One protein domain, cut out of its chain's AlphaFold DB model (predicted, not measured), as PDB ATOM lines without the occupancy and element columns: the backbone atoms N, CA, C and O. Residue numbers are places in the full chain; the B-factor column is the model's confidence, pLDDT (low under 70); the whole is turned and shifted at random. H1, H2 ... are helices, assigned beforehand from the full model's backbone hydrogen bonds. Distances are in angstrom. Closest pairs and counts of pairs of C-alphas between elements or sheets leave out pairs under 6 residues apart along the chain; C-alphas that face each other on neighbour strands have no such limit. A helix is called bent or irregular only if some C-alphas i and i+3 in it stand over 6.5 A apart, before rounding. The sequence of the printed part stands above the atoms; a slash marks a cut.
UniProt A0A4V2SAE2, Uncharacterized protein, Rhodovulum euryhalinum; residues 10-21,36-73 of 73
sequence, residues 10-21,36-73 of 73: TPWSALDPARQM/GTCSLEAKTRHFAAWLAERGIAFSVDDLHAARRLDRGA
ATOM      1  N   THR A  10     -38.243  52.342  44.983       82.50
ATOM      2  CA  THR A  10     -39.118  51.950  46.095       82.50
ATOM      3  C   THR A  10     -38.381  50.943  46.980       82.50
ATOM      4  O   THR A  10     -37.951  49.907  46.462       82.50
ATOM      5  N   PRO A  11     -38.226  51.189  48.292       82.25
ATOM      6  CA  PRO A  11     -37.545  50.243  49.161       82.25
ATOM      7  C   PRO A  11     -38.366  48.962  49.289       82.25
ATOM      8  O   PRO A  11     -39.593  48.994  49.401       82.25
ATOM      9  N   TRP A  12     -37.681  47.819  49.293       83.06
ATOM     10  CA  TRP A  12     -38.301  46.500  49.408       83.06
ATOM     11  C   TRP A  12     -39.224  46.394  50.627       83.06
ATOM     12  O   TRP A  12     -40.308  45.821  50.539       83.06
ATOM     13  N   SER A  13     -38.811  46.982  51.748       79.94
ATOM     14  CA  SER A  13     -39.580  47.051  52.993       79.94
ATOM     15  C   SER A  13     -40.881  47.856  52.888       79.94
ATOM     16  O   SER A  13     -41.809  47.573  53.640       79.94
ATOM     17  N   ALA A  14     -40.991  48.799  51.947       81.00
ATOM     18  CA  ALA A  14     -42.227  49.537  51.681       81.00
ATOM     19  C   ALA A  14     -43.150  48.842  50.665       81.00
ATOM     20  O   ALA A  14     -44.252  49.325  50.412       81.00
ATOM     21  N   LEU A  15     -42.727  47.725  50.058       81.88
ATOM     22  CA  LEU A  15     -43.584  46.964  49.153       81.88
ATOM     23  C   LEU A  15     -44.594  46.124  49.929       81.88
ATOM     24  O   LEU A  15     -44.253  45.490  50.928       81.88
ATOM     25  N   ASP A  16     -45.796  46.002  49.370       82.56
ATOM     26  CA  ASP A  16     -46.802  45.062  49.850       82.56
ATOM     27  C   ASP A  16     -46.242  43.639  49.999       82.56
ATOM     28  O   ASP A  16     -45.574  43.139  49.082       82.56
ATOM     29  N   PRO A  17     -46.580  42.922  51.086       79.81
ATOM     30  CA  PRO A  17     -46.156  41.539  51.291       79.81
ATOM     31  C   PRO A  17     -46.530  40.631  50.115       79.81
ATOM     32  O   PRO A  17     -45.731  39.797  49.690       79.81
ATOM     33  N   ALA A  18     -47.709  40.837  49.519       84.69
ATOM     34  CA  ALA A  18     -48.149  40.105  48.333       84.69
ATOM     35  C   ALA A  18     -47.228  40.354  47.124       84.69
ATOM     36  O   ALA A  18     -46.872  39.419  46.402       84.69
ATOM     37  N   ARG A  19     -46.777  41.601  46.935       84.88
ATOM     38  CA  ARG A  19     -45.856  41.987  45.860       84.88
ATOM     39  C   ARG A  19     -44.459  41.421  46.101       84.88
ATOM     40  O   ARG A  19     -43.864  40.865  45.181       84.88
ATOM     41  N   GLN A  20     -43.973  41.472  47.340       86.56
ATOM     42  CA  GLN A  20     -42.721  40.832  47.748       86.56
ATOM     43  C   GLN A  20     -42.737  39.321  47.463       86.56
ATOM     44  O   GLN A  20     -41.786  38.780  46.892       86.56
ATOM     45  N   MET A  21     -43.824  38.630  47.823       85.00
ATOM     46  CA  MET A  21     -43.977  37.195  47.570       85.00
ATOM     47  C   MET A  21     -44.034  36.877  46.074       85.00
ATOM     48  O   MET A  21     -43.342  35.961  45.632       85.00
ATOM     49  N   GLY A  36     -24.896  25.380  40.609       52.41
ATOM     50  CA  GLY A  36     -24.278  24.618  41.709       52.41
ATOM     51  C   GLY A  36     -23.174  25.283  42.549       52.41
ATOM     52  O   GLY A  36     -22.763  24.690  43.541       52.41
ATOM     53  N   THR A  37     -22.703  26.486  42.210       55.41
ATOM     54  CA  THR A  37     -21.562  27.148  42.885       55.41
ATOM     55  C   THR A  37     -21.791  28.621  43.228       55.41
ATOM     56  O   THR A  37     -20.878  29.303  43.692       55.41
ATOM     57  N   CYS A  38     -23.000  29.151  43.038       58.44
ATOM     58  CA  CYS A  38     -23.290  30.535  43.398       58.44
ATOM     59  C   CYS A  38     -23.501  30.654  44.914       58.44
ATOM     60  O   CYS A  38     -24.536  30.243  45.443       58.44
ATOM     61  N   SER A  39     -22.526  31.244  45.611       67.62
ATOM     62  CA  SER A  39     -22.651  31.628  47.020       67.62
ATOM     63  C   SER A  39     -23.920  32.448  47.266       67.62
ATOM     64  O   SER A  39     -24.367  33.206  46.401       67.62
ATOM     65  N   LEU A  40     -24.476  32.346  48.476       71.06
ATOM     66  CA  LEU A  40     -25.684  33.072  48.884       71.06
ATOM     67  C   LEU A  40     -25.579  34.581  48.589       71.06
ATOM     68  O   LEU A  40     -26.515  35.164  48.054       71.06
ATOM     69  N   GLU A  41     -24.416  35.189  48.841       72.88
ATOM     70  CA  GLU A  41     -24.125  36.589  48.496       72.88
ATOM     71  C   GLU A  41     -24.300  36.902  47.005       72.88
ATOM     72  O   GLU A  41     -24.876  37.931  46.658       72.88
ATOM     73  N   ALA A  42     -23.840  36.018  46.114       76.44
ATOM     74  CA  ALA A  42     -23.979  36.199  44.672       76.44
ATOM     75  C   ALA A  42     -25.452  36.128  44.252       76.44
ATOM     76  O   ALA A  42     -25.910  36.954  43.463       76.44
ATOM     77  N   LYS A  43     -26.224  35.206  44.845       75.50
ATOM     78  CA  LYS A  43     -27.672  35.111  44.616       75.50
ATOM     79  C   LYS A  43     -28.401  36.369  45.086       75.50
ATOM     80  O   LYS A  43     -29.296  36.838  44.386       75.50
ATOM     81  N   THR A  44     -28.015  36.915  46.237       77.69
ATOM     82  CA  THR A  44     -28.609  38.136  46.787       77.69
ATOM     83  C   THR A  44     -28.252  39.364  45.954       77.69
ATOM     84  O   THR A  44     -29.142  40.154  45.659       77.69
ATOM     85  N   ARG A  45     -26.996  39.510  45.503       80.50
ATOM     86  CA  ARG A  45     -26.593  40.597  44.589       80.50
ATOM     87  C   ARG A  45     -27.319  40.516  43.248       80.50
ATOM     88  O   ARG A  45     -27.785  41.537  42.758       80.50
ATOM     89  N   HIS A  46     -27.462  39.316  42.687       81.44
ATOM     90  CA  HIS A  46     -28.204  39.112  41.444       81.44
ATOM     91  C   HIS A  46     -29.695  39.444  41.615       81.44
ATOM     92  O   HIS A  46     -30.284  40.112  40.772       81.44
ATOM     93  N   PHE A  47     -30.291  39.059  42.747       82.44
ATOM     94  CA  PHE A  47     -31.670  39.423  43.071       82.44
ATOM     95  C   PHE A  47     -31.842  40.937  43.261       82.44
ATOM     96  O   PHE A  47     -32.791  41.511  42.739       82.44
ATOM     97  N   ALA A  48     -30.906  41.597  43.950       83.19
ATOM     98  CA  ALA A  48     -30.904  43.048  44.125       83.19
ATOM     99  C   ALA A  48     -30.792  43.788  42.784       83.19
ATOM    100  O   ALA A  48     -31.555  44.718  42.540       83.19
ATOM    101  N   ALA A  49     -29.903  43.341  41.891       84.19
ATOM    102  CA  ALA A  49     -29.770  43.905  40.549       84.19
ATOM    103  C   ALA A  49     -31.061  43.733  39.731       84.19
ATOM    104  O   ALA A  49     -31.563  44.698  39.161       84.19
ATOM    105  N   TRP A  50     -31.655  42.537  39.763       85.81
ATOM    106  CA  TRP A  50     -32.926  42.244  39.095       85.81
ATOM    107  C   TRP A  50     -34.092  43.105  39.616       85.81
ATOM    108  O   TRP A  50     -34.992  43.481  38.859       85.81
ATOM    109  N   LEU A  51     -34.091  43.435  40.910       86.50
ATOM    110  CA  LEU A  51     -35.066  44.344  41.516       86.50
ATOM    111  C   LEU A  51     -34.804  45.809  41.157       86.50
ATOM    112  O   LEU A  51     -35.762  46.537  40.887       86.50
ATOM    113  N   ALA A  52     -33.541  46.225  41.081       85.31
ATOM    114  CA  ALA A  52     -33.166  47.584  40.707       85.31
ATOM    115  C   ALA A  52     -33.643  47.933  39.287       85.31
ATOM    116  O   ALA A  52     -34.205  49.006  39.082       85.31
ATOM    117  N   GLU A  53     -33.553  46.994  38.336       82.94
ATOM    118  CA  GLU A  53     -34.126  47.144  36.984       82.94
ATOM    119  C   GLU A  53     -35.647  47.389  36.989       82.94
ATOM    120  O   GLU A  53     -36.204  47.925  36.034       82.94
ATOM    121  N   ARG A  54     -36.335  46.997  38.066       85.56
ATOM    122  CA  ARG A  54     -37.788  47.140  38.252       85.56
ATOM    123  C   ARG A  54     -38.160  48.335  39.128       85.56
ATOM    124  O   ARG A  54     -39.321  48.457  39.518       85.56
ATOM    125  N   GLY A  55     -37.197  49.196  39.449       86.25
ATOM    126  CA  GLY A  55     -37.417  50.370  40.288       86.25
ATOM    127  C   GLY A  55     -37.490  50.056  41.785       86.25
ATOM    128  O   GLY A  55     -38.065  50.837  42.542       86.25
ATOM    129  N   ILE A  56     -36.968  48.905  42.223       86.81
ATOM    130  CA  ILE A  56     -37.045  48.450  43.614       86.81
ATOM    131  C   ILE A  56     -35.642  48.396  44.218       86.81
ATOM    132  O   ILE A  56     -34.774  47.673  43.731       86.81
ATOM    133  N   ALA A  57     -35.435  49.118  45.319       84.25
ATOM    134  CA  ALA A  57     -34.212  49.034  46.104       84.25
ATOM    135  C   ALA A  57     -34.303  47.844  47.067       84.25
ATOM    136  O   ALA A  57     -35.198  47.779  47.910       84.25
ATOM    137  N   PHE A  58     -33.375  46.897  46.941       82.44
ATOM    138  CA  PHE A  58     -33.245  45.771  47.860       82.44
ATOM    139  C   PHE A  58     -31.791  45.595  48.266       82.44
ATOM    140  O   PHE A  58     -30.908  45.453  47.419       82.44
ATOM    141  N   SER A  59     -31.554  45.577  49.571       74.06
ATOM    142  CA  SER A  59     -30.235  45.382  50.157       74.06
ATOM    143  C   SER A  59     -30.230  44.195  51.126       74.06
ATOM    144  O   SER A  59     -31.269  43.760  51.617       74.06
ATOM    145  N   VAL A  60     -29.043  43.670  51.445       69.06
ATOM    146  CA  VAL A  60     -28.895  42.698  52.548       69.06
ATOM    147  C   VAL A  60     -29.358  43.303  53.880       69.06
ATOM    148  O   VAL A  60     -29.824  42.570  54.746       69.06
ATOM    149  N   ASP A  61     -29.291  44.625  54.041       66.94
ATOM    150  CA  ASP A  61     -29.748  45.297  55.258       66.94
ATOM    151  C   ASP A  61     -31.279  45.215  55.428       66.94
ATOM    152  O   ASP A  61     -31.764  45.050  56.549       66.94
ATOM    153  N   ASP A  62     -32.054  45.161  54.333       68.06
ATOM    154  CA  ASP A  62     -33.513  44.953  54.381       68.06
ATOM    155  C   ASP A  62     -33.902  43.603  55.016       68.06
ATOM    156  O   ASP A  62     -34.960  43.496  55.644       68.06
ATOM    157  N   LEU A  63     -33.046  42.572  54.922       63.88
ATOM    158  CA  LEU A  63     -33.255  41.297  55.630       63.88
ATOM    159  C   LEU A  63     -33.176  41.464  57.155       63.88
ATOM    160  O   LEU A  63     -33.832  40.725  57.889       63.88
ATOM    161  N   HIS A  64     -32.400  42.436  57.637       55.69
ATOM    162  CA  HIS A  64     -32.262  42.748  59.058       55.69
ATOM    163  C   HIS A  64     -33.277  43.800  59.536       55.69
ATOM    164  O   HIS A  64     -33.675  43.777  60.705       55.69
ATOM    165  N   ALA A  65     -33.735  44.687  58.649       52.97
ATOM    166  CA  ALA A  65     -34.668  45.769  58.965       52.97
ATOM    167  C   ALA A  65     -36.067  45.279  59.379       52.97
ATOM    168  O   ALA A  65     -36.677  45.867  60.274       52.97
ATOM    169  N   ALA A  66     -36.543  44.152  58.832       53.97
ATOM    170  CA  ALA A  66     -37.839  43.556  59.192       53.97
ATOM    171  C   ALA A  66     -37.985  43.252  60.699       53.97
ATOM    172  O   ALA A  66     -39.092  43.181  61.220       53.97
ATOM    173  N   ARG A  67     -36.870  43.117  61.426       51.47
ATOM    174  CA  ARG A  67     -36.849  42.839  62.868       51.47
ATOM    175  C   ARG A  67     -36.852  44.104  63.742       51.47
ATOM    176  O   ARG A  67     -36.896  43.993  64.964       51.47
ATOM    177  N   ARG A  68     -36.772  45.299  63.144       47.94
ATOM    178  CA  ARG A  68     -36.670  46.578  63.869       47.94
ATOM    179  C   ARG A  68     -37.997  47.345  63.965       47.94
ATOM    180  O   ARG A  68     -38.146  48.130  64.894       47.94
ATOM    181  N   LEU A  69     -38.961  47.077  63.078       53.72
ATOM    182  CA  LEU A  69     -40.301  47.694  63.105       53.72
ATOM    183  C   LEU A  69     -41.278  47.044  64.108       53.72
ATOM    184  O   LEU A  69     -42.341  47.596  64.351       53.72
ATOM    185  N   ASP A  70     -40.902  45.928  64.743       47.62
ATOM    186  CA  ASP A  70     -41.718  45.227  65.755       47.62
ATOM    187  C   ASP A  70     -41.517  45.757  67.196       47.62
ATOM    188  O   ASP A  70     -42.138  45.271  68.133       47.62
ATOM    189  N   ARG A  71     -40.644  46.756  67.423       44.78
ATOM    190  CA  ARG A  71     -40.287  47.225  68.785       44.78
ATOM    191  C   ARG A  71     -40.693  48.661  69.124       44.78
ATOM    192  O   ARG A  71     -40.013  49.319  69.909       44.78
ATOM    193  N   GLY A  72     -41.789  49.145  68.553       51.03
ATOM    194  CA  GLY A  72     -42.312  50.479  68.843       51.03
ATOM    195  C   GLY A  72     -43.833  50.535  68.791       51.03
ATOM    196  O   GLY A  72     -44.372  51.188  67.904       51.03
ATOM    197  N   ALA A  73     -44.497  49.848  69.721       41.19
ATOM    198  CA  ALA A  73     -45.892  50.081  70.090       41.19
ATOM    199  C   ALA A  73     -46.025  49.971  71.613       41.19
ATOM    200  O   ALA A  73     -45.446  49.011  72.175       41.19
TER     201      ALA A  73
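This is residues 10 to 21 and 36 to 73 of the 73 residues of an uncharacterized protein of Rhodovulum euryhalinum (UniProt A0A4V2SAE2). A loose, open arrangement of three helices without a shared core: the longest helix, H2, makes one side, the chain folds back from its far end through residues 53 to 59, and the short helix H3 follows, turned about perpendicular to H2. The very short helix H1 sits off to one side, joined to the rest through residues 10 to 16, of which residues 10 to 11 pair side by side with residues 56 to 57, while residues 67 to 73 stick out as a free tail. The printed part has 50 residues, with three named helices in the order H1, H2, H3 and no named strand; its class is all helix, though under half of the residues, 24 of 50, are in named elements. It is loose, with a radius of gyration of the C-alphas of 12.5 A, and its C-alphas span 43 by 22 by 16 A, the length running from Gly 36 at one end to the free tail at the other.

H2 is the longest helix, with 13 residues, 40 to 52. It begins at C-alpha 40, at (-25.684, 33.072, 48.884), and measures 18.3 A from first to last C-alpha. H3 comes after it in the chain, residues 60 to 65, and measures 9.2 A from first to last C-alpha. Its last C-alpha, that of Ala 65, is at (-34.668, 45.769, 58.965). H1 comes before both, residues 17 to 21, and measures 6.1 A from its first C-alpha, that of Pro 17 at (-46.156, 41.539, 51.291), to that of Met 21. No helix is bent or irregular.

H2 touches no helix. H2 and H3 are close but not clearly touching, with 1 pair of C-alphas within 8 A. The closest C-alphas of the two are those of Thr 44 and Val 60, 7.4 A apart. Their lines stand at 84 degrees, about perpendicular, and their centres are 13.2 A apart. The link from H2 to H3, with 7 residues between them, is short but not tight. Within this link, residues 56 to 57 pair with residues 10 to 11, parallel, as strands do, in stretches too short to be named. H1 follows residues 10 to 11 in the chain and is apart from H2. H1 is also apart from H3. In the backbones of H1 and H2, every O i to N i+4 pair is within hydrogen-bond range; in H3 it is 1 of 2, and there 3 of 3 O i to N i+3 pairs are within range.

The two C-alphas farthest apart are those of Gly 36 and Ala 73, 43.8 A, and the outline is only just a rod. From the first to the last printed C-alpha, Thr 10 to Ala 73, the distance is 25.0 A. The printed part is cut once: residues 22 to 35 are not printed, and C-alphas 21 and 36 are 24.1 A apart across the gap. The link from H1 to H2 runs across this cut, and of its 18 residues 14 are not printed. The link printed whole, from H2 to H3, is short. Residues 67 to 73 stand free, and Ala 73 is the chain's last residue. The mean pLDDT of the printed part is 72.4. The model's confidence is low, under 70, in 18 residues, namely residues 36 to 39 and residues 60 to 73, of which 60 to 65 belong to H3. The mean pLDDT is 84 in H1, 80 in H2 and 63 in H3.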